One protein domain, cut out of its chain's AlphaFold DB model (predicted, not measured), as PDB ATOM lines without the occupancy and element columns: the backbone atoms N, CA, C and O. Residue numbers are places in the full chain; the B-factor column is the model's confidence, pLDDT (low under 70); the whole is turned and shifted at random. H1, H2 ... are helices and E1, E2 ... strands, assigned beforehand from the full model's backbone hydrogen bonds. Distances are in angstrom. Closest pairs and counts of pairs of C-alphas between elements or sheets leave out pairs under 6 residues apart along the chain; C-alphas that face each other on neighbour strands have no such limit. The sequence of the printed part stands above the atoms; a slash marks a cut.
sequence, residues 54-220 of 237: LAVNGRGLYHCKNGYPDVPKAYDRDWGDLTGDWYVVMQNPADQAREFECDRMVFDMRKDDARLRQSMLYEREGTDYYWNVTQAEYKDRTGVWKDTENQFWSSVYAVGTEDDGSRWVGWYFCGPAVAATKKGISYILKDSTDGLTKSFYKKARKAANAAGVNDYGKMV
ATOM      1  N   LEU A  54     -24.512 -45.687  24.689       68.19
ATOM      2  CA  LEU A  54     -25.639 -44.763  24.700       68.19
ATOM      3  C   LEU A  54     -26.603 -45.194  23.603       68.19
ATOM      4  O   LEU A  54     -26.261 -45.139  22.431       68.19
ATOM      5  N   ALA A  55     -27.815 -45.594  23.977       70.94
ATOM      6  CA  ALA A  55     -28.876 -45.938  23.038       70.94
ATOM      7  C   ALA A  55     -30.169 -45.219  23.423       70.94
ATOM      8  O   ALA A  55     -30.507 -45.104  24.607       70.94
ATOM      9  N   VAL A  56     -30.904 -44.732  22.425       77.69
ATOM     10  CA  VAL A  56     -32.224 -44.138  22.649       77.69
ATOM     11  C   VAL A  56     -33.279 -45.238  22.692       77.69
ATOM     12  O   VAL A  56     -33.345 -46.100  21.821       77.69
ATOM     13  N   ASN A  57     -34.136 -45.182  23.711       71.38
ATOM     14  CA  ASN A  57     -35.355 -45.977  23.771       71.38
ATOM     15  C   ASN A  57     -36.515 -45.118  23.255       71.38
ATOM     16  O   ASN A  57     -36.936 -44.175  23.929       71.38
ATOM     17  N   GLY A  58     -36.998 -45.387  22.044       60.00
ATOM     18  CA  GLY A  58     -38.036 -44.553  21.445       60.00
ATOM     19  C   GLY A  58     -38.481 -45.024  20.069       60.00
ATOM     20  O   GLY A  58     -37.669 -45.123  19.157       60.00
ATOM     21  N   ARG A  59     -39.792 -45.244  19.918       61.75
ATOM     22  CA  ARG A  59     -40.453 -45.564  18.643       61.75
ATOM     23  C   ARG A  59     -40.714 -44.285  17.837       61.75
ATOM     24  O   ARG A  59     -40.980 -43.242  18.430       61.75
ATOM     25  N   GLY A  60     -40.671 -44.372  16.506       60.56
ATOM     26  CA  GLY A  60     -41.054 -43.277  15.598       60.56
ATOM     27  C   GLY A  60     -39.979 -42.838  14.604       60.56
ATOM     28  O   GLY A  60     -40.333 -42.347  13.537       60.56
ATOM     29  N   LEU A  61     -38.696 -43.107  14.888       64.88
ATOM     30  CA  LEU A  61     -37.596 -42.778  13.974       64.88
ATOM     31  C   LEU A  61     -37.789 -43.448  12.612       64.88
ATOM     32  O   LEU A  61     -37.585 -42.828  11.585       64.88
ATOM     33  N   TYR A  62     -38.238 -44.701  12.610       62.25
ATOM     34  CA  TYR A  62     -38.275 -45.544  11.423       62.25
ATOM     35  C   TYR A  62     -39.273 -45.101  10.336       62.25
ATOM     36  O   TYR A  62     -39.054 -45.353   9.149       62.25
ATOM     37  N   HIS A  63     -40.363 -44.430  10.710       73.31
ATOM     38  CA  HIS A  63     -41.418 -44.061   9.769       73.31
ATOM     39  C   HIS A  63     -41.068 -42.802   8.988       73.31
ATOM     40  O   HIS A  63     -40.979 -41.727   9.566       73.31
ATOM     41  N   CYS A  64     -40.991 -42.920   7.664       75.69
ATOM     42  CA  CYS A  64     -40.783 -41.792   6.768       75.69
ATOM     43  C   CYS A  64     -42.089 -41.392   6.087       75.69
ATOM     44  O   CYS A  64     -42.627 -42.116   5.245       75.69
ATOM     45  N   LYS A  65     -42.587 -40.197   6.395       72.88
ATOM     46  CA  LYS A  65     -43.730 -39.590   5.715       72.88
ATOM     47  C   LYS A  65     -43.235 -38.486   4.788       72.88
ATOM     48  O   LYS A  65     -42.732 -37.469   5.246       72.88
ATOM     49  N   ASN A  66     -43.393 -38.675   3.478       69.81
ATOM     50  CA  ASN A  66     -42.959 -37.720   2.447       69.81
ATOM     51  C   ASN A  66     -41.457 -37.364   2.515       69.81
ATOM     52  O   ASN A  66     -41.098 -36.224   2.251       69.81
ATOM     53  N   GLY A  67     -40.594 -38.308   2.911       67.56
ATOM     54  CA  GLY A  67     -39.159 -38.052   3.122       67.56
ATOM     55  C   GLY A  67     -38.809 -37.467   4.497       67.56
ATOM     56  O   GLY A  67     -37.662 -37.114   4.731       67.56
ATOM     57  N   TYR A  68     -39.777 -37.376   5.419       74.25
ATOM     58  CA  TYR A  68     -39.581 -36.831   6.765       74.25
ATOM     59  C   TYR A  68     -39.880 -37.881   7.837       74.25
ATOM     60  O   TYR A  68     -40.992 -38.421   7.847       74.25
ATOM     61  N   PRO A  69     -38.945 -38.151   8.756       78.06
ATOM     62  CA  PRO A  69     -39.216 -38.952   9.935       78.06
ATOM     63  C   PRO A  69     -39.762 -38.096  11.083       78.06
ATOM     64  O   PRO A  69     -39.376 -36.936  11.254       78.06
ATOM     65  N   ASP A  70     -40.615 -38.682  11.921       75.56
ATOM     66  CA  ASP A  70     -40.979 -38.085  13.208       75.56
ATOM     67  C   ASP A  70     -39.844 -38.357  14.208       75.56
ATOM     68  O   ASP A  70     -39.905 -39.315  14.974       75.56
ATOM     69  N   VAL A  71     -38.779 -37.541  14.187       77.25
ATOM     70  CA  VAL A  71     -37.607 -37.709  15.073       77.25
ATOM     71  C   VAL A  71     -37.930 -37.238  16.500       77.25
ATOM     72  O   VAL A  71     -37.986 -36.018  16.736       77.25
ATOM     73  N   PRO A  72     -38.082 -38.146  17.490       78.31
ATOM     74  CA  PRO A  72     -38.413 -37.774  18.866       78.31
ATOM     75  C   PRO A  72     -37.341 -36.881  19.503       78.31
ATOM     76  O   PRO A  72     -36.167 -36.955  19.149       78.31
ATOM     77  N   LYS A  73     -37.711 -36.066  20.502       80.56
ATOM     78  CA  LYS A  73     -36.761 -35.174  21.199       80.56
ATOM     79  C   LYS A  73     -35.603 -35.927  21.874       80.56
ATOM     80  O   LYS A  73     -34.531 -35.368  22.009       80.56
ATOM     81  N   ALA A  74     -35.781 -37.196  22.244       81.69
ATOM     82  CA  ALA A  74     -34.734 -38.005  22.880       81.69
ATOM     83  C   ALA A  74     -33.456 -38.189  22.031       81.69
ATOM     84  O   ALA A  74     -32.423 -38.571  22.572       81.69
ATOM     85  N   TYR A  75     -33.536 -37.918  20.725       79.44
ATOM     86  CA  TYR A  75     -32.419 -37.981  19.780       79.44
ATOM     87  C   TYR A  75     -31.594 -36.685  19.729       79.44
ATOM     88  O   TYR A  75     -30.479 -36.694  19.222       79.44
ATOM     89  N   ASP A  76     -32.146 -35.585  20.252       82.69
ATOM     90  CA  ASP A  76     -31.491 -34.279  20.337       82.69
ATOM     91  C   ASP A  76     -30.557 -34.244  21.550       82.69
ATOM     92  O   ASP A  76     -30.992 -34.024  22.686       82.69
ATOM     93  N   ARG A  77     -29.287 -34.573  21.316       81.69
ATOM     94  CA  ARG A  77     -28.242 -34.616  22.341       81.69
ATOM     95  C   ARG A  77     -26.861 -34.607  21.702       81.69
ATOM     96  O   ARG A  77     -26.720 -34.919  20.528       81.69
ATOM     97  N   ASP A  78     -25.840 -34.315  22.498       82.00
ATOM     98  CA  ASP A  78     -24.460 -34.509  22.063       82.00
ATOM     99  C   ASP A  78     -24.147 -36.009  21.946       82.00
ATOM    100  O   ASP A  78     -24.304 -36.768  22.909       82.00
ATOM    101  N   TRP A  79     -23.751 -36.421  20.743       83.19
ATOM    102  CA  TRP A  79     -23.325 -37.782  20.404       83.19
ATOM    103  C   TRP A  79     -21.806 -37.885  20.236       83.19
ATOM    104  O   TRP A  79     -21.289 -38.973  19.987       83.19
ATOM    105  N   GLY A  80     -21.097 -36.764  20.384       81.69
ATOM    106  CA  GLY A  80     -19.670 -36.645  20.163       81.69
ATOM    107  C   GLY A  80     -19.279 -36.514  18.687       81.69
ATOM    108  O   GLY A  80     -20.101 -36.232  17.818       81.69
ATOM    109  N   ASP A  81     -17.980 -36.659  18.413       84.88
ATOM    110  CA  ASP A  81     -17.405 -36.467  17.080       84.88
ATOM    111  C   ASP A  81     -17.453 -37.758  16.252       84.88
ATOM    112  O   ASP A  81     -16.775 -38.744  16.563       84.88
ATOM    113  N   LEU A  82     -18.248 -37.734  15.184       87.38
ATOM    114  CA  LEU A  82     -18.400 -38.839  14.237       87.38
ATOM    115  C   LEU A  82     -17.411 -38.755  13.071       87.38
ATOM    116  O   LEU A  82     -17.436 -39.627  12.207       87.38
ATOM    117  N   THR A  83     -16.557 -37.730  13.022       89.75
ATOM    118  CA  THR A  83     -15.612 -37.540  11.917       89.75
ATOM    119  C   THR A  83     -14.732 -38.775  11.724       89.75
ATOM    120  O   THR A  83     -14.167 -39.306  12.687       89.75
ATOM    121  N   GLY A  84     -14.613 -39.222  10.474       90.12
ATOM    122  CA  GLY A  84     -13.796 -40.370  10.087       90.12
ATOM    123  C   GLY A  84     -14.506 -41.339   9.148       90.12
ATOM    124  O   GLY A  84     -15.613 -41.071   8.672       90.12
ATOM    125  N   ASP A  85     -13.831 -42.459   8.905       90.81
ATOM    126  CA  ASP A  85     -14.292 -43.549   8.051       90.81
ATOM    127  C   ASP A  85     -14.986 -44.629   8.883       90.81
ATOM    128  O   ASP A  85     -14.533 -44.990   9.970       90.81
ATOM    129  N   TRP A  86     -16.071 -45.172   8.344       92.94
ATOM    130  CA  TRP A  86     -16.908 -46.149   9.019       92.94
ATOM    131  C   TRP A  86     -17.335 -47.259   8.060       92.94
ATOM    132  O   TRP A  86     -17.824 -46.991   6.964       92.94
ATOM    133  N   TYR A  87     -17.195 -48.507   8.488       91.50
ATOM    134  CA  TYR A  87     -17.679 -49.692   7.784       91.50
ATOM    135  C   TYR A  87     -19.130 -49.966   8.172       91.50
ATOM    136  O   TYR A  87     -19.468 -49.927   9.358       91.50
ATOM    137  N   VAL A  88     -19.988 -50.274   7.199       91.88
ATOM    138  CA  VAL A  88     -21.348 -50.753   7.464       91.88
ATOM    139  C   VAL A  88     -21.275 -52.228   7.842       91.88
ATOM    140  O   VAL A  88     -21.118 -53.088   6.989       91.88
ATOM    141  N   VAL A  89     -21.407 -52.538   9.128       92.56
ATOM    142  CA  VAL A  89     -21.250 -53.914   9.644       92.56
ATOM    143  C   VAL A  89     -22.588 -54.608   9.888       92.56
ATOM    144  O   VAL A  89     -22.669 -55.830  10.007       92.56
ATOM    145  N   MET A  90     -23.670 -53.831   9.974       91.81
ATOM    146  CA  MET A  90     -25.032 -54.351   9.932       91.81
ATOM    147  C   MET A  90     -25.958 -53.382   9.210       91.81
ATOM    148  O   MET A  90     -25.769 -52.168   9.270       91.81
ATOM    149  N   GLN A  91     -27.024 -53.916   8.629       88.50
ATOM    150  CA  GLN A  91     -28.067 -53.116   7.993       88.50
ATOM    151  C   GLN A  91     -29.436 -53.773   8.113       88.50
ATOM    152  O   GLN A  91     -29.521 -54.991   8.231       88.50
ATOM    153  N   ASN A  92     -30.517 -53.001   8.058       85.44
ATOM    154  CA  ASN A  92     -31.861 -53.564   7.936       85.44
ATOM    155  C   ASN A  92     -32.254 -53.653   6.445       85.44
ATOM    156  O   ASN A  92     -32.539 -52.622   5.835       85.44
ATOM    157  N   PRO A  93     -32.299 -54.858   5.840       70.75
ATOM    158  CA  PRO A  93     -32.551 -55.015   4.415       70.75
ATOM    159  C   PRO A  93     -34.044 -54.983   4.090       70.75
ATOM    160  O   PRO A  93     -34.398 -54.927   2.923       70.75
ATOM    161  N   ALA A  94     -34.954 -54.982   5.077       61.03
ATOM    162  CA  ALA A  94     -36.394 -54.858   4.802       61.03
ATOM    163  C   ALA A  94     -36.783 -53.504   4.166       61.03
ATOM    164  O   ALA A  94     -37.937 -53.310   3.769       61.03
ATOM    165  N   ASP A  95     -35.803 -52.601   4.084       55.22
ATOM    166  CA  ASP A  95     -35.860 -51.234   3.571       55.22
ATOM    167  C   ASP A  95     -35.091 -51.058   2.259       55.22
ATOM    168  O   ASP A  95     -35.084 -49.975   1.675       55.22
ATOM    169  N   GLN A  96     -34.473 -52.136   1.782       56.22
ATOM    170  CA  GLN A  96     -33.614 -52.193   0.613       56.22
ATOM    171  C   GLN A  96     -34.106 -53.343  -0.272       56.22
ATOM    172  O   GLN A  96     -34.591 -54.362   0.209       56.22
ATOM    173  N   ALA A  97     -33.987 -53.234  -1.593       46.81
ATOM    174  CA  ALA A  97     -34.309 -54.385  -2.438       46.81
ATOM    175  C   ALA A  97     -33.317 -55.551  -2.234       46.81
ATOM    176  O   ALA A  97     -33.572 -56.634  -2.764       46.81
ATOM    177  N   ARG A  98     -32.169 -55.314  -1.566       53.91
ATOM    178  CA  ARG A  98     -30.998 -56.205  -1.530       53.91
ATOM    179  C   ARG A  98     -30.099 -55.974  -0.316       53.91
ATOM    180  O   ARG A  98     -30.152 -54.919   0.312       53.91
ATOM    181  N   GLU A  99     -29.278 -56.979  -0.034       59.56
ATOM    182  CA  GLU A  99     -28.127 -56.882   0.858       59.56
ATOM    183  C   GLU A  99     -26.986 -56.158   0.110       59.56
ATOM    184  O   GLU A  99     -26.853 -56.317  -1.102       59.56
ATOM    185  N   PHE A 100     -26.244 -55.303   0.810       62.66
ATOM    186  CA  PHE A 100     -25.113 -54.542   0.289       62.66
ATOM    187  C   PHE A 100     -23.875 -55.164   0.904       62.66
ATOM    188  O   PHE A 100     -23.900 -55.535   2.082       62.66
ATOM    189  N   GLU A 101     -22.832 -55.289   0.102       69.62
ATOM    190  CA  GLU A 101     -21.561 -55.884   0.483       69.62
ATOM    191  C   GLU A 101     -20.525 -54.758   0.535       69.62
ATOM    192  O   GLU A 101     -20.495 -53.890  -0.337       69.62
ATOM    193  N   CYS A 102     -19.699 -54.740   1.584       76.12
ATOM    194  CA  CYS A 102     -18.585 -53.800   1.723       76.12
ATOM    195  C   CYS A 102     -18.917 -52.291   1.713       76.12
ATOM    196  O   CYS A 102     -18.063 -51.483   1.346       76.12
ATOM    197  N   ASP A 103     -20.102 -51.859   2.146       84.25
ATOM    198  CA  ASP A 103     -20.420 -50.427   2.199       84.25
ATOM    199  C   ASP A 103     -19.548 -49.667   3.217       84.25
ATOM    200  O   ASP A 103     -19.332 -50.105   4.356       84.25
ATOM    201  N   ARG A 104     -19.111 -48.463   2.837       87.12
ATOM    202  CA  ARG A 104     -18.378 -47.539   3.715       87.12
ATOM    203  C   ARG A 104     -19.005 -46.159   3.719       87.12
ATOM    204  O   ARG A 104     -19.457 -45.665   2.689       87.12
ATOM    205  N   MET A 105     -18.957 -45.494   4.869       90.00
ATOM    206  CA  MET A 105     -19.360 -44.103   5.035       90.00
ATOM    207  C   MET A 105     -18.212 -43.257   5.585       90.00
ATOM    208  O   MET A 105     -17.507 -43.684   6.491       90.00
ATOM    209  N   VAL A 106     -18.064 -42.034   5.076       91.06
ATOM    210  CA  VAL A 106     -17.182 -41.007   5.648       91.06
ATOM    211  C   VAL A 106     -18.027 -39.867   6.164       91.06
ATOM    212  O   VAL A 106     -18.889 -39.353   5.442       91.06
ATOM    213  N   PHE A 107     -17.729 -39.432   7.380       90.81
ATOM    214  CA  PHE A 107     -18.297 -38.227   7.959       90.81
ATOM    215  C   PHE A 107     -17.215 -37.158   8.138       90.81
ATOM    216  O   PHE A 107     -16.141 -37.428   8.671       90.81
ATOM    217  N   ASP A 108     -17.517 -35.929   7.720       89.94
ATOM    218  CA  ASP A 108     -16.777 -34.706   8.059       89.94
ATOM    219  C   ASP A 108     -17.745 -33.778   8.806       89.94
ATOM    220  O   ASP A 108     -18.635 -33.168   8.198       89.94
ATOM    221  N   MET A 109     -17.622 -33.751  10.141       85.25
ATOM    222  CA  MET A 109     -18.407 -32.873  11.007       85.25
ATOM    223  C   MET A 109     -17.707 -31.528  11.168       85.25
ATOM    224  O   MET A 109     -16.666 -31.398  11.816       85.25
ATOM    225  N   ARG A 110     -18.340 -30.491  10.637       77.44
ATOM    226  CA  ARG A 110     -17.852 -29.120  10.696       77.44
ATOM    227  C   ARG A 110     -18.510 -28.401  11.858       77.44
ATOM    228  O   ARG A 110     -19.677 -28.020  11.810       77.44
ATOM    229  N   LYS A 111     -17.758 -28.268  12.952       70.44
ATOM    230  CA  LYS A 111     -18.247 -27.650  14.197       70.44
ATOM    231  C   LYS A 111     -18.468 -26.141  14.070       70.44
ATOM    232  O   LYS A 111     -19.185 -25.566  14.877       70.44
ATOM    233  N   ASP A 112     -17.830 -25.504  13.094       73.81
ATOM    234  CA  ASP A 112     -17.905 -24.070  12.825       73.81
ATOM    235  C   ASP A 112     -19.205 -23.652  12.125       73.81
ATOM    236  O   ASP A 112     -19.682 -22.544  12.364       73.81
ATOM    237  N   ASP A 113     -19.796 -24.526  11.307       72.44
ATOM    238  CA  ASP A 113     -21.040 -24.244  10.575       72.44
ATOM    239  C   ASP A 113     -22.177 -25.247  10.847       72.44
ATOM    240  O   ASP A 113     -23.213 -25.195  10.176       72.44
ATOM    241  N   ALA A 114     -22.000 -26.128  11.839       79.56
ATOM    242  CA  ALA A 114     -22.941 -27.184  12.218       79.56
ATOM    243  C   ALA A 114     -23.378 -28.051  11.021       79.56
ATOM    244  O   ALA A 114     -24.527 -28.499  10.936       79.56
ATOM    245  N   ARG A 115     -22.470 -28.271  10.059       85.31
ATOM    246  CA  ARG A 115     -22.730 -29.130   8.903       85.31
ATOM    247  C   ARG A 115     -22.108 -30.502   9.068       85.31
ATOM    248  O   ARG A 115     -20.985 -30.662   9.538       85.31
ATOM    249  N   LEU A 116     -22.839 -31.490   8.576       88.44
ATOM    250  CA  LEU A 116     -22.347 -32.836   8.356       88.44
ATOM    251  C   LEU A 116     -22.199 -33.054   6.857       88.44
ATOM    252  O   LEU A 116     -23.182 -33.031   6.113       88.44
ATOM    253  N   ARG A 117     -20.971 -33.308   6.416       89.12
ATOM    254  CA  ARG A 117     -20.733 -33.910   5.108       89.12
ATOM    255  C   ARG A 117     -20.685 -35.414   5.288       89.12
ATOM    256  O   ARG A 117     -19.885 -35.914   6.070       89.12
ATOM    257  N   GLN A 118     -21.540 -36.111   4.563       88.75
ATOM    258  CA  GLN A 118     -21.575 -37.561   4.513       88.75
ATOM    259  C   GLN A 118     -21.236 -37.997   3.095       88.75
ATOM    260  O   GLN A 118     -21.797 -37.473   2.134       88.75
ATOM    261  N   SER A 119     -20.347 -38.972   2.972       88.00
ATOM    262  CA  SER A 119     -20.097 -39.686   1.721       88.00
ATOM    263  C   SER A 119     -20.286 -41.175   1.961       88.00
ATOM    264  O   SER A 119     -19.983 -41.655   3.048       88.00
ATOM    265  N   MET A 120     -20.797 -41.899   0.976       85.56
ATOM    266  CA  MET A 120     -20.983 -43.340   1.011       85.56
ATOM    267  C   MET A 120     -20.450 -43.941  -0.281       85.56
ATOM    268  O   MET A 120     -20.724 -43.433  -1.370       85.56
ATOM    269  N   LEU A 121     -19.707 -45.024  -0.136       81.00
ATOM    270  CA  LEU A 121     -19.389 -45.939  -1.216       81.00
ATOM    271  C   LEU A 121     -20.151 -47.227  -0.965       81.00
ATOM    272  O   LEU A 121     -20.211 -47.695   0.174       81.00
ATOM    273  N   TYR A 122     -20.771 -47.736  -2.019       76.12
ATOM    274  CA  TYR A 122     -21.540 -48.965  -1.957       76.12
ATOM    275  C   TYR A 122     -21.432 -49.729  -3.265       76.12
ATOM    276  O   TYR A 122     -21.422 -49.126  -4.343       76.12
ATOM    277  N   GLU A 123     -21.380 -51.054  -3.177       70.69
ATOM    278  CA  GLU A 123     -21.374 -51.914  -4.355       70.69
ATOM    279  C   GLU A 123     -22.801 -52.358  -4.689       70.69
ATOM    280  O   GLU A 123     -23.618 -52.687  -3.824       70.69
ATOM    281  N   ARG A 124     -23.131 -52.384  -5.980       67.44
ATOM    282  CA  ARG A 124     -24.348 -53.025  -6.471       67.44
ATOM    283  C   ARG A 124     -24.070 -53.739  -7.784       67.44
ATOM    284  O   ARG A 124     -23.705 -53.112  -8.771       67.44
ATOM    285  N   GLU A 125     -24.345 -55.044  -7.802       68.25
ATOM    286  CA  GLU A 125     -24.173 -55.904  -8.987       68.25
ATOM    287  C   GLU A 125     -22.736 -55.844  -9.552       68.25
ATOM    288  O   GLU A 125     -22.558 -55.792 -10.769       68.25
ATOM    289  N   GLY A 126     -21.713 -55.813  -8.684       67.50
ATOM    290  CA  GLY A 126     -20.309 -55.699  -9.102       67.50
ATOM    291  C   GLY A 126     -19.909 -54.310  -9.604       67.50
ATOM    292  O   GLY A 126     -18.887 -54.174 -10.275       67.50
ATOM    293  N   THR A 127     -20.737 -53.289  -9.365       70.12
ATOM    294  CA  THR A 127     -20.465 -51.896  -9.736       70.12
ATOM    295  C   THR A 127     -20.386 -51.029  -8.489       70.12
ATOM    296  O   THR A 127     -21.334 -50.995  -7.702       70.12
ATOM    297  N   ASP A 128     -19.295 -50.281  -8.357       74.06
ATOM    298  CA  ASP A 128     -19.110 -49.308  -7.283       74.06
ATOM    299  C   ASP A 128     -19.901 -48.028  -7.560       74.06
ATOM    300  O   ASP A 128     -19.813 -47.424  -8.635       74.06
ATOM    301  N   TYR A 129     -20.638 -47.571  -6.556       75.19
ATOM    302  CA  TYR A 129     -21.363 -46.311  -6.576       75.19
ATOM    303  C   TYR A 129     -20.849 -45.390  -5.482       75.19
ATOM    304  O   TYR A 129     -20.572 -45.809  -4.361       75.19
ATOM    305  N   TYR A 130     -20.788 -44.102  -5.808       80.69
ATOM    306  CA  TYR A 130     -20.444 -43.046  -4.871       80.69
ATOM    307  C   TYR A 130     -21.629 -42.109  -4.677       80.69
ATOM    308  O   TYR A 130     -22.208 -41.604  -5.642       80.69
ATOM    309  N   TRP A 131     -21.963 -41.845  -3.420       80.50
ATOM    310  CA  TRP A 131     -22.988 -40.891  -3.030       80.50
ATOM    311  C   TRP A 131     -22.439 -39.933  -1.982       80.50
ATOM    312  O   TRP A 131     -21.723 -40.342  -1.075       80.50
ATOM    313  N   ASN A 132     -22.780 -38.650  -2.075       85.00
ATOM    314  CA  ASN A 132     -22.444 -37.677  -1.049       85.00
ATOM    315  C   ASN A 132     -23.588 -36.697  -0.799       85.00
ATOM    316  O   ASN A 132     -24.423 -36.429  -1.661       85.00
ATOM    317  N   VAL A 133     -23.618 -36.155   0.411       83.44
ATOM    318  CA  VAL A 133     -24.585 -35.146   0.824       83.44
ATOM    319  C   VAL A 133     -23.964 -34.226   1.864       83.44
ATOM    320  O   VAL A 133     -23.153 -34.639   2.693       83.44
ATOM    321  N   THR A 134     -24.350 -32.955   1.829       85.06
ATOM    322  CA  THR A 134     -24.055 -32.006   2.904       85.06
ATOM    323  C   THR A 134     -25.364 -31.633   3.576       85.06
ATOM    324  O   THR A 134     -26.296 -31.184   2.919       85.06
ATOM    325  N   GLN A 135     -25.427 -31.810   4.888       85.88
ATOM    326  CA  GLN A 135     -26.611 -31.561   5.698       85.88
ATOM    327  C   GLN A 135     -26.282 -30.518   6.766       85.88
ATOM    328  O   GLN A 135     -25.150 -30.459   7.242       85.88
ATOM    329  N   ALA A 136     -27.265 -29.717   7.165       85.31
ATOM    330  CA  ALA A 136     -27.144 -28.819   8.311       85.31
ATOM    331  C   ALA A 136     -27.829 -29.443   9.531       85.31
ATOM    332  O   ALA A 136     -28.824 -30.159   9.376       85.31
ATOM    333  N   GLU A 137     -27.335 -29.172  10.739       82.38
ATOM    334  CA  GLU A 137     -28.068 -29.525  11.957       82.38
ATOM    335  C   GLU A 137     -29.472 -28.911  11.934       82.38
ATOM    336  O   GLU A 137     -29.693 -27.745  11.593       82.38
ATOM    337  N   TYR A 138     -30.469 -29.732  12.248       80.38
ATOM    338  CA  TYR A 138     -31.856 -29.325  12.109       80.38
ATOM    339  C   TYR A 138     -32.314 -28.528  13.325       80.38
ATOM    340  O   TYR A 138     -32.529 -29.102  14.388       80.38
ATOM    341  N   LYS A 139     -32.587 -27.228  13.141       80.31
ATOM    342  CA  LYS A 139     -33.095 -26.341  14.211       80.31
ATOM    343  C   LYS A 139     -32.230 -26.417  15.478       80.31
ATOM    344  O   LYS A 139     -32.782 -26.503  16.573       80.31
ATOM    345  N   ASP A 140     -30.912 -26.471  15.297       73.25
ATOM    346  CA  ASP A 140     -29.929 -26.597  16.381       73.25
ATOM    347  C   ASP A 140     -30.136 -27.851  17.255       73.25
ATOM    348  O   ASP A 140     -29.780 -27.867  18.432       73.25
ATOM    349  N   ARG A 141     -30.752 -28.907  16.696       77.06
ATOM    350  CA  ARG A 141     -30.881 -30.210  17.351       77.06
ATOM    351  C   ARG A 141     -29.618 -31.021  17.118       77.06
ATOM    352  O   ARG A 141     -29.408 -31.540  16.019       77.06
ATOM    353  N   THR A 142     -28.811 -31.168  18.158       81.44
ATOM    354  CA  THR A 142     -27.548 -31.901  18.085       81.44
ATOM    355  C   THR A 142     -27.815 -33.370  17.752       81.44
ATOM    356  O   THR A 142     -28.691 -34.008  18.342       81.44
ATOM    357  N   GLY A 143     -27.080 -33.913  16.777       81.12
ATOM    358  CA  GLY A 143     -27.242 -35.308  16.348       81.12
ATOM    359  C   GLY A 143     -28.346 -35.576  15.331       81.12
ATOM    360  O   GLY A 143     -28.596 -36.741  15.008       81.12
ATOM    361  N   VAL A 144     -29.024 -34.528  14.852       87.81
ATOM    362  CA  VAL A 144     -30.064 -34.617  13.825       87.81
ATOM    363  C   VAL A 144     -29.717 -33.661  12.696       87.81
ATOM    364  O   VAL A 144     -29.732 -32.443  12.873       87.81
ATOM    365  N   TRP A 145     -29.472 -34.205  11.510       88.94
ATOM    366  CA  TRP A 145     -29.123 -33.416  10.333       88.94
ATOM    367  C   TRP A 145     -30.211 -33.492   9.277       88.94
ATOM    368  O   TRP A 145     -30.891 -34.507   9.118       88.94
ATOM    369  N   LYS A 146     -30.375 -32.380   8.563       86.88
ATOM    370  CA  LYS A 146     -31.314 -32.243   7.464       86.88
ATOM    371  C   LYS A 146     -30.638 -31.563   6.282       86.88
ATOM    372  O   LYS A 146     -30.074 -30.479   6.410       86.88
ATOM    373  N   ASP A 147     -30.786 -32.160   5.111       85.00
ATOM    374  CA  ASP A 147     -30.612 -31.467   3.842       85.00
ATOM    375  C   ASP A 147     -31.985 -30.953   3.383       85.00
ATOM    376  O   ASP A 147     -32.923 -31.707   3.098       85.00
ATOM    377  N   THR A 148     -32.127 -29.628   3.396       72.69
ATOM    378  CA  THR A 148     -33.367 -28.941   3.031       72.69
ATOM    379  C   THR A 148     -33.660 -28.977   1.539       72.69
ATOM    380  O   THR A 148     -34.832 -28.898   1.178       72.69
ATOM    381  N   GLU A 149     -32.633 -29.089   0.697       75.00
ATOM    382  CA  GLU A 149     -32.769 -29.082  -0.760       75.00
ATOM    383  C   GLU A 149     -33.261 -30.442  -1.243       75.00
ATOM    384  O   GLU A 149     -34.259 -30.529  -1.960       75.00
ATOM    385  N   ASN A 150     -32.636 -31.514  -0.753       72.06
ATOM    386  CA  ASN A 150     -32.964 -32.878  -1.163       72.06
ATOM    387  C   ASN A 150     -33.973 -33.570  -0.236       72.06
ATOM    388  O   ASN A 150     -34.222 -34.760  -0.396       72.06
ATOM    389  N   GLN A 151     -34.575 -32.846   0.717       75.19
ATOM    390  CA  GLN A 151     -35.564 -33.371   1.675       75.19
ATOM    391  C   GLN A 151     -35.084 -34.654   2.361       75.19
ATOM    392  O   GLN A 151     -35.785 -35.665   2.422       75.19
ATOM    393  N   PHE A 152     -33.851 -34.591   2.841       78.81
ATOM    394  CA  PHE A 152     -33.129 -35.722   3.382       78.81
ATOM    395  C   PHE A 152     -32.807 -35.499   4.866       78.81
ATOM    396  O   PHE A 152     -32.590 -34.364   5.292       78.81
ATOM    397  N   TRP A 153     -32.824 -36.575   5.651       86.50
ATOM    398  CA  TRP A 153     -32.638 -36.571   7.096       86.50
ATOM    399  C   TRP A 153     -31.735 -37.698   7.554       86.50
ATOM    400  O   TRP A 153     -31.909 -38.852   7.156       86.50
ATOM    401  N   SER A 154     -30.874 -37.360   8.504       88.56
ATOM    402  CA  SER A 154     -30.036 -38.316   9.204       88.56
ATOM    403  C   SER A 154     -30.108 -38.132  10.710       88.56
ATOM    404  O   SER A 154     -30.263 -37.012  11.202       88.56
ATOM    405  N   SER A 155     -29.968 -39.225  11.454       89.75
ATOM    406  CA  SER A 155     -29.879 -39.174  12.913       89.75
ATOM    407  C   SER A 155     -29.022 -40.309  13.447       89.75
ATOM    408  O   SER A 155     -29.094 -41.439  12.960       89.75
ATOM    409  N   VAL A 156     -28.295 -40.027  14.523       90.75
ATOM    410  CA  VAL A 156     -27.726 -41.074  15.377       90.75
ATOM    411  C   VAL A 156     -28.810 -41.608  16.305       90.75
ATOM    412  O   VAL A 156     -29.603 -40.826  16.827       90.75
ATOM    413  N   TYR A 157     -28.852 -42.922  16.529       89.44
ATOM    414  CA  TYR A 157     -29.739 -43.543  17.525       89.44
ATOM    415  C   TYR A 157     -28.999 -44.312  18.623       89.44
ATOM    416  O   TYR A 157     -29.581 -44.596  19.677       89.44
ATOM    417  N   ALA A 158     -27.730 -44.649  18.390       91.12
ATOM    418  CA  ALA A 158     -26.867 -45.273  19.378       91.12
ATOM    419  C   ALA A 158     -25.390 -44.965  19.108       91.12
ATOM    420  O   ALA A 158     -25.011 -44.780  17.958       91.12
ATOM    421  N   VAL A 159     -24.562 -44.969  20.147       91.38
ATOM    422  CA  VAL A 159     -23.096 -44.985  20.047       91.38
ATOM    423  C   VAL A 159     -22.519 -45.942  21.081       91.38
ATOM    424  O   VAL A 159     -23.085 -46.124  22.165       91.38
ATOM    425  N   GLY A 160     -21.370 -46.525  20.769       89.81
ATOM    426  CA  GLY A 160     -20.612 -47.317  21.721       89.81
ATOM    427  C   GLY A 160     -19.137 -47.412  21.365       89.81
ATOM    428  O   GLY A 160     -18.690 -47.003  20.293       89.81
ATOM    429  N   THR A 161     -18.378 -47.951  22.308       89.62
ATOM    430  CA  THR A 161     -16.952 -48.234  22.162       89.62
ATOM    431  C   THR A 161     -16.704 -49.640  22.681       89.62
ATOM    432  O   THR A 161     -17.197 -49.996  23.756       89.62
ATOM    433  N   GLU A 162     -15.993 -50.445  21.902       86.81
ATOM    434  CA  GLU A 162     -15.624 -51.811  22.259       86.81
ATOM    435  C   GLU A 162     -14.324 -51.837  23.083       86.81
ATOM    436  O   GLU A 162     -13.628 -50.830  23.226       86.81
ATOM    437  N   ASP A 163     -14.005 -52.996  23.664       84.06
ATOM    438  CA  ASP A 163     -12.855 -53.161  24.567       84.06
ATOM    439  C   ASP A 163     -11.500 -52.943  23.866       84.06
ATOM    440  O   ASP A 163     -10.512 -52.602  24.514       84.06
ATOM    441  N   ASP A 164     -11.458 -53.112  22.542       82.69
ATOM    442  CA  ASP A 164     -10.301 -52.814  21.689       82.69
ATOM    443  C   ASP A 164     -10.160 -51.312  21.361       82.69
ATOM    444  O   ASP A 164      -9.212 -50.906  20.692       82.69
ATOM    445  N   GLY A 165     -11.083 -50.477  21.850       86.25
ATOM    446  CA  GLY A 165     -11.125 -49.037  21.612       86.25
ATOM    447  C   GLY A 165     -11.825 -48.627  20.316       86.25
ATOM    448  O   GLY A 165     -12.008 -47.428  20.098       86.25
ATOM    449  N   SER A 166     -12.249 -49.582  19.483       89.31
ATOM    450  CA  SER A 166     -13.018 -49.280  18.276       89.31
ATOM    451  C   SER A 166     -14.397 -48.724  18.623       89.31
ATOM    452  O   SER A 166     -15.022 -49.091  19.623       89.31
ATOM    453  N   ARG A 167     -14.882 -47.799  17.802       92.81
ATOM    454  CA  ARG A 167     -16.152 -47.100  17.991       92.81
ATOM    455  C   ARG A 167     -17.195 -47.654  17.040       92.81
ATOM    456  O   ARG A 167     -16.891 -48.054  15.919       92.81
ATOM    457  N   TRP A 168     -18.453 -47.603  17.458       94.44
ATOM    458  CA  TRP A 168     -19.585 -47.898  16.590       94.44
ATOM    459  C   TRP A 168     -20.728 -46.916  16.805       94.44
ATOM    460  O   TRP A 168     -20.889 -46.334  17.881       94.44
ATOM    461  N   VAL A 169     -21.535 -46.744  15.763       95.12
ATOM    462  CA  VAL A 169     -22.682 -45.841  15.741       95.12
ATOM    463  C   VAL A 169     -23.875 -46.523  15.079       95.12
ATOM    464  O   VAL A 169     -23.762 -47.179  14.047       95.12
ATOM    465  N   GLY A 170     -25.040 -46.378  15.697       93.94
ATOM    466  CA  GLY A 170     -26.323 -46.648  15.074       93.94
ATOM    467  C   GLY A 170     -26.744 -45.444  14.249       93.94
ATOM    468  O   GLY A 170     -27.020 -44.381  14.811       93.94
ATOM    469  N   TRP A 171     -26.784 -45.617  12.933       92.50
ATOM    470  CA  TRP A 171     -27.050 -44.564  11.966       92.50
ATOM    471  C   TRP A 171     -28.382 -44.784  11.262       92.50
ATOM    472  O   TRP A 171     -28.691 -45.884  10.808       92.50
ATOM    473  N   TYR A 172     -29.170 -43.723  11.145       88.69
ATOM    474  CA  TYR A 172     -30.466 -43.751  10.489       88.69
ATOM    475  C   TYR A 172     -30.550 -42.711   9.372       88.69
ATOM    476  O   TYR A 172     -30.114 -41.572   9.542       88.69
ATOM    477  N   PHE A 173     -31.178 -43.107   8.266       85.50
ATOM    478  CA  PHE A 173     -31.368 -42.349   7.033       85.50
ATOM    479  C   PHE A 173     -32.862 -42.303   6.655       85.50
ATOM    480  O   PHE A 173     -33.538 -43.333   6.615       85.50
ATOM    481  N   CYS A 174     -33.376 -41.129   6.284       80.94
ATOM    482  CA  CYS A 174     -34.704 -40.951   5.685       80.94
ATOM    483  C   CYS A 174     -34.653 -39.918   4.556       80.94
ATOM    484  O   CYS A 174     -34.278 -38.775   4.790       80.94
ATOM    485  N   GLY A 175     -35.051 -40.284   3.336       73.38
ATOM    486  CA  GLY A 175     -34.967 -39.381   2.180       73.38
ATOM    487  C   GLY A 175     -35.975 -39.659   1.064       73.38
ATOM    488  O   GLY A 175     -36.870 -40.492   1.219       73.38
ATOM    489  N   PRO A 176     -35.839 -39.000  -0.099       59.72
ATOM    490  CA  PRO A 176     -36.777 -39.137  -1.217       59.72
ATOM    491  C   PRO A 176     -36.837 -40.547  -1.812       59.72
ATOM    492  O   PRO A 176     -37.916 -41.006  -2.172       59.72
ATOM    493  N   ALA A 177     -35.715 -41.276  -1.861       55.69
ATOM    494  CA  ALA A 177     -35.694 -42.682  -2.295       55.69
ATOM    495  C   ALA A 177     -36.540 -43.586  -1.374       55.69
ATOM    496  O   ALA A 177     -37.167 -44.548  -1.812       55.69
ATOM    497  N   VAL A 178     -36.638 -43.200  -0.103       58.81
ATOM    498  CA  VAL A 178     -37.458 -43.832   0.930       58.81
ATOM    499  C   VAL A 178     -38.932 -43.387   0.857       58.81
ATOM    500  O   VAL A 178     -39.808 -44.015   1.449       58.81
ATOM    501  N   ALA A 179     -39.285 -42.355   0.080       51.28
ATOM    502  CA  ALA A 179     -40.682 -41.935  -0.080       51.28
ATOM    503  C   ALA A 179     -41.571 -43.032  -0.704       51.28
ATOM    504  O   ALA A 179     -42.780 -43.053  -0.458       51.28
ATOM    505  N   ALA A 180     -40.976 -43.965  -1.460       53.19
ATOM    506  CA  ALA A 180     -41.664 -45.124  -2.026       53.19
ATOM    507  C   ALA A 180     -41.914 -46.237  -0.991       53.19
ATOM    508  O   ALA A 180     -43.014 -46.789  -0.936       53.19
ATOM    509  N   THR A 181     -40.926 -46.546  -0.144       58.22
ATOM    510  CA  THR A 181     -41.031 -47.590   0.895       58.22
ATOM    511  C   THR A 181     -41.726 -47.088   2.162       58.22
ATOM    512  O   THR A 181     -42.278 -47.888   2.914       58.22
ATOM    513  N   LYS A 182     -41.742 -45.764   2.382       67.94
ATOM    514  CA  LYS A 182     -42.193 -45.064   3.602       67.94
ATOM    515  C   LYS A 182     -41.431 -45.474   4.870       67.94
ATOM    516  O   LYS A 182     -41.893 -45.205   5.983       67.94
ATOM    517  N   LYS A 183     -40.271 -46.113   4.715       72.81
ATOM    518  CA  LYS A 183     -39.449 -46.657   5.801       72.81
ATOM    519  C   LYS A 183     -38.003 -46.215   5.640       72.81
ATOM    520  O   LYS A 183     -37.438 -46.381   4.562       72.81
ATOM    521  N   GLY A 184     -37.430 -45.636   6.689       77.00
ATOM    522  CA  GLY A 184     -36.029 -45.220   6.665       77.00
ATOM    523  C   GLY A 184     -35.068 -46.399   6.577       77.00
ATOM    524  O   GLY A 184     -35.438 -47.536   6.840       77.00
ATOM    525  N   ILE A 185     -33.825 -46.102   6.224       82.94
ATOM    526  CA  ILE A 185     -32.749 -47.080   6.147       82.94
ATOM    527  C   ILE A 185     -31.917 -46.961   7.419       82.94
ATOM    528  O   ILE A 185     -31.566 -45.860   7.843       82.94
ATOM    529  N   SER A 186     -31.620 -48.095   8.042       87.81
ATOM    530  CA  SER A 186     -30.874 -48.145   9.294       87.81
ATOM    531  C   SER A 186     -29.625 -49.000   9.148       87.81
ATOM    532  O   SER A 186     -29.687 -50.100   8.592       87.81
ATOM    533  N   TYR A 187     -28.522 -48.502   9.699       91.44
ATOM    534  CA  TYR A 187     -27.203 -49.114   9.656       91.44
ATOM    535  C   TYR A 187     -26.573 -49.157  11.049       91.44
ATOM    536  O   TYR A 187     -26.790 -48.276  11.882       91.44
ATOM    537  N   ILE A 188     -25.733 -50.161  11.283       93.94
ATOM    538  CA  ILE A 188     -24.712 -50.120  12.330       93.94
ATOM    539  C   ILE A 188     -23.382 -49.908  11.627       93.94
ATOM    540  O   ILE A 188     -23.000 -50.711  10.775       93.94
ATOM    541  N   LEU A 189     -22.694 -48.834  11.996       95.00
ATOM    542  CA  LEU A 189     -21.390 -48.487  11.461       95.00
ATOM    543  C   LEU A 189     -20.315 -48.712  12.526       95.00
ATOM    544  O   LEU A 189     -20.568 -48.445  13.702       95.00
ATOM    545  N   LYS A 190     -19.125 -49.165  12.134       94.31
ATOM    546  CA  LYS A 190     -17.966 -49.347  13.024       94.31
ATOM    547  C   LYS A 190     -16.710 -48.778  12.369       94.31
ATOM    548  O   LYS A 190     -16.545 -48.920  11.166       94.31
ATOM    549  N   ASP A 191     -15.827 -48.141  13.132       92.31
ATOM    550  CA  ASP A 191     -14.598 -47.518  12.596       92.31
ATOM    551  C   ASP A 191     -13.433 -48.506  12.374       92.31
ATOM    552  O   ASP A 191     -12.331 -48.114  12.003       92.31
ATOM    553  N   SER A 192     -13.678 -49.799  12.588       88.56
ATOM    554  CA  SER A 192     -12.734 -50.891  12.354       88.56
ATOM    555  C   SER A 192     -13.493 -52.186  12.058       88.56
ATOM    556  O   SER A 192     -14.579 -52.402  12.604       88.56
ATOM    557  N   THR A 193     -12.903 -53.057  11.240       87.19
ATOM    558  CA  THR A 193     -13.407 -54.402  10.917       87.19
ATOM    559  C   THR A 193     -13.008 -55.459  11.955       87.19
ATOM    560  O   THR A 193     -13.545 -56.566  11.956       87.19
ATOM    561  N   ASP A 194     -12.127 -55.118  12.898       86.75
ATOM    562  CA  ASP A 194     -11.730 -56.006  13.989       86.75
ATOM    563  C   ASP A 194     -12.876 -56.216  14.988       86.75
ATOM    564  O   ASP A 194     -13.818 -55.425  15.082       86.75
ATOM    565  N   GLY A 195     -12.815 -57.287  15.781       83.75
ATOM    566  CA  GLY A 195     -13.706 -57.439  16.939       83.75
ATOM    567  C   GLY A 195     -15.193 -57.654  16.610       83.75
ATOM    568  O   GLY A 195     -16.034 -57.562  17.510       83.75
ATOM    569  N   LEU A 196     -15.538 -58.000  15.362       89.00
ATOM    570  CA  LEU A 196     -16.896 -58.335  14.908       89.00
ATOM    571  C   LEU A 196     -17.384 -59.690  15.455       89.00
ATOM    572  O   LEU A 196     -17.561 -60.685  14.755       89.00
ATOM    573  N   THR A 197     -17.584 -59.742  16.769       90.88
ATOM    574  CA  THR A 197     -17.981 -60.951  17.493       90.88
ATOM    575  C   THR A 197     -19.501 -61.096  17.591       90.88
ATOM    576  O   THR A 197     -20.261 -60.129  17.541       90.88
ATOM    577  N   LYS A 198     -19.970 -62.312  17.906       91.75
ATOM    578  CA  LYS A 198     -21.381 -62.555  18.272       91.75
ATOM    579  C   LYS A 198     -21.870 -61.652  19.415       91.75
ATOM    580  O   LYS A 198     -23.059 -61.343  19.483       91.75
ATOM    581  N   SER A 199     -20.977 -61.256  20.328       91.19
ATOM    582  CA  SER A 199     -21.306 -60.362  21.444       91.19
ATOM    583  C   SER A 199     -21.604 -58.945  20.953       91.19
ATOM    584  O   SER A 199     -22.647 -58.387  21.300       91.19
ATOM    585  N   PHE A 200     -20.742 -58.413  20.080       93.00
ATOM    586  CA  PHE A 200     -20.947 -57.127  19.418       93.00
ATOM    587  C   PHE A 200     -22.282 -57.103  18.661       93.00
ATOM    588  O   PHE A 200     -23.140 -56.268  18.945       93.00
ATOM    589  N   TYR A 201     -22.536 -58.087  17.792       92.94
ATOM    590  CA  TYR A 201     -23.777 -58.121  17.012       92.94
ATOM    591  C   TYR A 201     -25.033 -58.232  17.883       92.94
ATOM    592  O   TYR A 201     -26.056 -57.604  17.604       92.94
ATOM    593  N   LYS A 202     -24.978 -58.993  18.983       92.19
ATOM    594  CA  LYS A 202     -26.084 -59.062  19.949       92.19
ATOM    595  C   LYS A 202     -26.350 -57.702  20.602       92.19
ATOM    596  O   LYS A 202     -27.514 -57.340  20.785       92.19
ATOM    597  N   LYS A 203     -25.291 -56.964  20.946       91.25
ATOM    598  CA  LYS A 203     -25.353 -55.612  21.517       91.25
ATOM    599  C   LYS A 203     -25.973 -54.623  20.523       91.25
ATOM    600  O   LYS A 203     -27.009 -54.034  20.817       91.25
ATOM    601  N   ALA A 204     -25.442 -54.558  19.304       92.25
ATOM    602  CA  ALA A 204     -25.929 -53.678  18.245       92.25
ATOM    603  C   ALA A 204     -27.409 -53.935  17.880       92.25
ATOM    604  O   ALA A 204     -28.207 -52.998  17.785       92.25
ATOM    605  N   ARG A 205     -27.833 -55.207  17.778       91.44
ATOM    606  CA  ARG A 205     -29.252 -55.569  17.566       91.44
ATOM    607  C   ARG A 205     -30.154 -55.095  18.702       91.44
ATOM    608  O   ARG A 205     -31.282 -54.676  18.447       91.44
ATOM    609  N   LYS A 206     -29.686 -55.173  19.951       90.50
ATOM    610  CA  LYS A 206     -30.442 -54.695  21.115       90.50
ATOM    611  C   LYS A 206     -30.663 -53.182  21.035       90.50
ATOM    612  O   LYS A 206     -31.792 -52.747  21.257       90.50
ATOM    613  N   ALA A 207     -29.638 -52.413  20.666       90.50
ATOM    614  CA  ALA A 207     -29.751 -50.969  20.456       90.50
ATOM    615  C   ALA A 207     -30.726 -50.629  19.314       90.50
ATOM    616  O   ALA A 207     -31.627 -49.813  19.492       90.50
ATOM    617  N   ALA A 208     -30.623 -51.327  18.178       89.19
ATOM    618  CA  ALA A 208     -31.544 -51.169  17.050       89.19
ATOM    619  C   ALA A 208     -33.009 -51.495  17.423       89.19
ATOM    620  O   ALA A 208     -33.931 -50.769  17.055       89.19
ATOM    621  N   ASN A 209     -33.241 -52.549  18.216       87.62
ATOM    622  CA  ASN A 209     -34.576 -52.864  18.737       87.62
ATOM    623  C   ASN A 209     -35.101 -51.769  19.679       87.62
ATOM    624  O   ASN A 209     -36.268 -51.400  19.590       87.62
ATOM    625  N   ALA A 210     -34.259 -51.235  20.569       86.50
ATOM    626  CA  ALA A 210     -34.652 -50.165  21.490       86.50
ATOM    627  C   ALA A 210     -35.022 -48.860  20.754       86.50
ATOM    628  O   ALA A 210     -35.957 -48.164  21.155       86.50
ATOM    629  N   ALA A 211     -34.339 -48.573  19.645       84.75
ATOM    630  CA  ALA A 211     -34.638 -47.445  18.765       84.75
ATOM    631  C   ALA A 211     -35.860 -47.680  17.847       84.75
ATOM    632  O   ALA A 211     -36.262 -46.781  17.109       84.75
ATOM    633  N   GLY A 212     -36.449 -48.884  17.850       82.00
ATOM    634  CA  GLY A 212     -37.595 -49.236  17.000       82.00
ATOM    635  C   GLY A 212     -37.274 -49.320  15.502       82.00
ATOM    636  O   GLY A 212     -38.186 -49.372  14.682       82.00
ATOM    637  N   VAL A 213     -35.993 -49.347  15.113       82.69
ATOM    638  CA  VAL A 213     -35.577 -49.427  13.695       82.69
ATOM    639  C   VAL A 213     -35.640 -50.852  13.125       82.69
ATOM    640  O   VAL A 213     -35.408 -51.054  11.937       82.69
ATOM    641  N   ASN A 214     -35.981 -51.831  13.967       78.38
ATOM    642  CA  ASN A 214     -36.252 -53.224  13.594       78.38
ATOM    643  C   ASN A 214     -37.757 -53.570  13.609       78.38
ATOM    644  O   ASN A 214     -38.127 -54.735  13.486       78.38
ATOM    645  N   ASP A 215     -38.657 -52.595  13.768       70.56
ATOM    646  CA  ASP A 215     -40.098 -52.891  13.869       70.56
ATOM    647  C   ASP A 215     -40.672 -53.515  12.575       70.56
ATOM    648  O   ASP A 215     -41.691 -54.203  12.617       70.56
ATOM    649  N   TYR A 216     -40.012 -53.330  11.423       65.62
ATOM    650  CA  TYR A 216     -40.482 -53.819  10.115       65.62
ATOM    651  C   TYR A 216     -39.435 -54.612   9.321       65.62
ATOM    652  O   TYR A 216     -39.597 -54.803   8.113       65.62
ATOM    653  N   GLY A 217     -38.387 -55.077   9.999       70.94
ATOM    654  CA  GLY A 217     -37.270 -55.829   9.441       70.94
ATOM    655  C   GLY A 217     -36.259 -56.180  10.524       70.94
ATOM    656  O   GLY A 217     -36.349 -55.682  11.638       70.94
ATOM    657  N   LYS A 218     -35.295 -57.049  10.233       80.62
ATOM    658  CA  LYS A 218     -34.206 -57.329  11.176       80.62
ATOM    659  C   LYS A 218     -32.920 -56.766  10.606       80.62
ATOM    660  O   LYS A 218     -32.621 -57.029   9.448       80.62
ATOM    661  N   MET A 219     -32.128 -56.095  11.435       86.56
ATOM    662  CA  MET A 219     -30.708 -55.917  11.140       86.56
ATOM    663  C   MET A 219     -30.097 -57.270  10.751       86.56
ATOM    664  O   MET A 219     -30.266 -58.253  11.476       86.56
ATOM    665  N   VAL A 220     -29.409 -57.344   9.626       87.69
ATOM    666  CA  VAL A 220     -28.574 -58.470   9.209       87.69
ATOM    667  C   VAL A 220     -27.117 -58.051   9.298       87.69
ATOM    668  O   VAL A 220     -26.806 -56.863   9.288       87.69
TER     669      VAL A 220
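This is residues 54 to 220 of the 237 residues of an uncharacterized protein of Aureococcus anophagefferens (UniProt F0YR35). Eight strands, E1 to E8, stand in chain order round a closed barrel, and the helix H2 packs slantwise on its outside, over E7 and E8. The short helix H1 sits by E6 and E8, between E7 and E8 in the chain, while the pairing of residues 54 to 55 ties the long unnamed stretch 54 to 83 to E6. The 167 printed residues hold two named helices and eight named strands, in the order E1 E2 E3 E4 E5 E6 E7 H1 E8 H2; the neighbour strands are antiparallel and the class is mostly strand. The whole is compact, with a radius of gyration of the C-alphas of 14.7 A, and spans 38 by 34 by 30 A.

Find C-alpha 84 at (-13.796, -40.370, 10.087), where E1, residues 84 to 91, begins. E2 is residues 104 to 110, E3 residues 115 to 124, 28.5 A long, and E4 residues 127 to 138, the longest strand at 33.4 A. E5 is residues 141 to 147, E6 residues 152 to 161, 27.8 A, and E7 residues 167 to 174, 23.1 A. H1 is residues 176 to 179, and E8, residues 185 to 190, starts at C-alpha 185, (-32.749, -47.080, 6.147). H2, residues 198 to 210, runs 18.4 A to C-alpha 210 at (-34.652, -50.165, 21.490).

E1 to E7 make a meander, each strand the antiparallel neighbour of the one before. Look at the hairpin of E3 and E4: N 120 and O 131 are 2.7 A apart, within hydrogen-bond range. E4 is staggered, pairing with E3 over residues 127 to 136 and with E5 over 136 to 138, where N 138 and O 144 are 2.9 A apart. E8 and E1 close the ring, antiparallel, with N 87 and O 190 2.8 A apart. H2 is on the barrel and outside it, at a height over the sheet of 9.2 A; it lies over E7 and only just over E8, on which 3 of its C-alphas fall. On the local plane its line and that of E7 stand at 38 degrees, slantwise to the strands. The closest C-alphas of E6 and H2 are those of Ala 158 and Ala 207, 6.5 A apart. H1 is on the barrel too, and H1 and H2 are apart. In H2 every O i to N i+4 pair is within hydrogen-bond range; H1 is too short for such a pair.

The two C-alphas farthest apart are those of Asn 66 and Asp 164, 40.8 A. The printed part has no cut. The link from E1 to E2, 12 residues, is long, and that from E8 to H2 is short. The mean pLDDT of the printed part is 80.5; look for values under 70 at, among others, residues 58 to 62, 94 to 101 and 176 to 182.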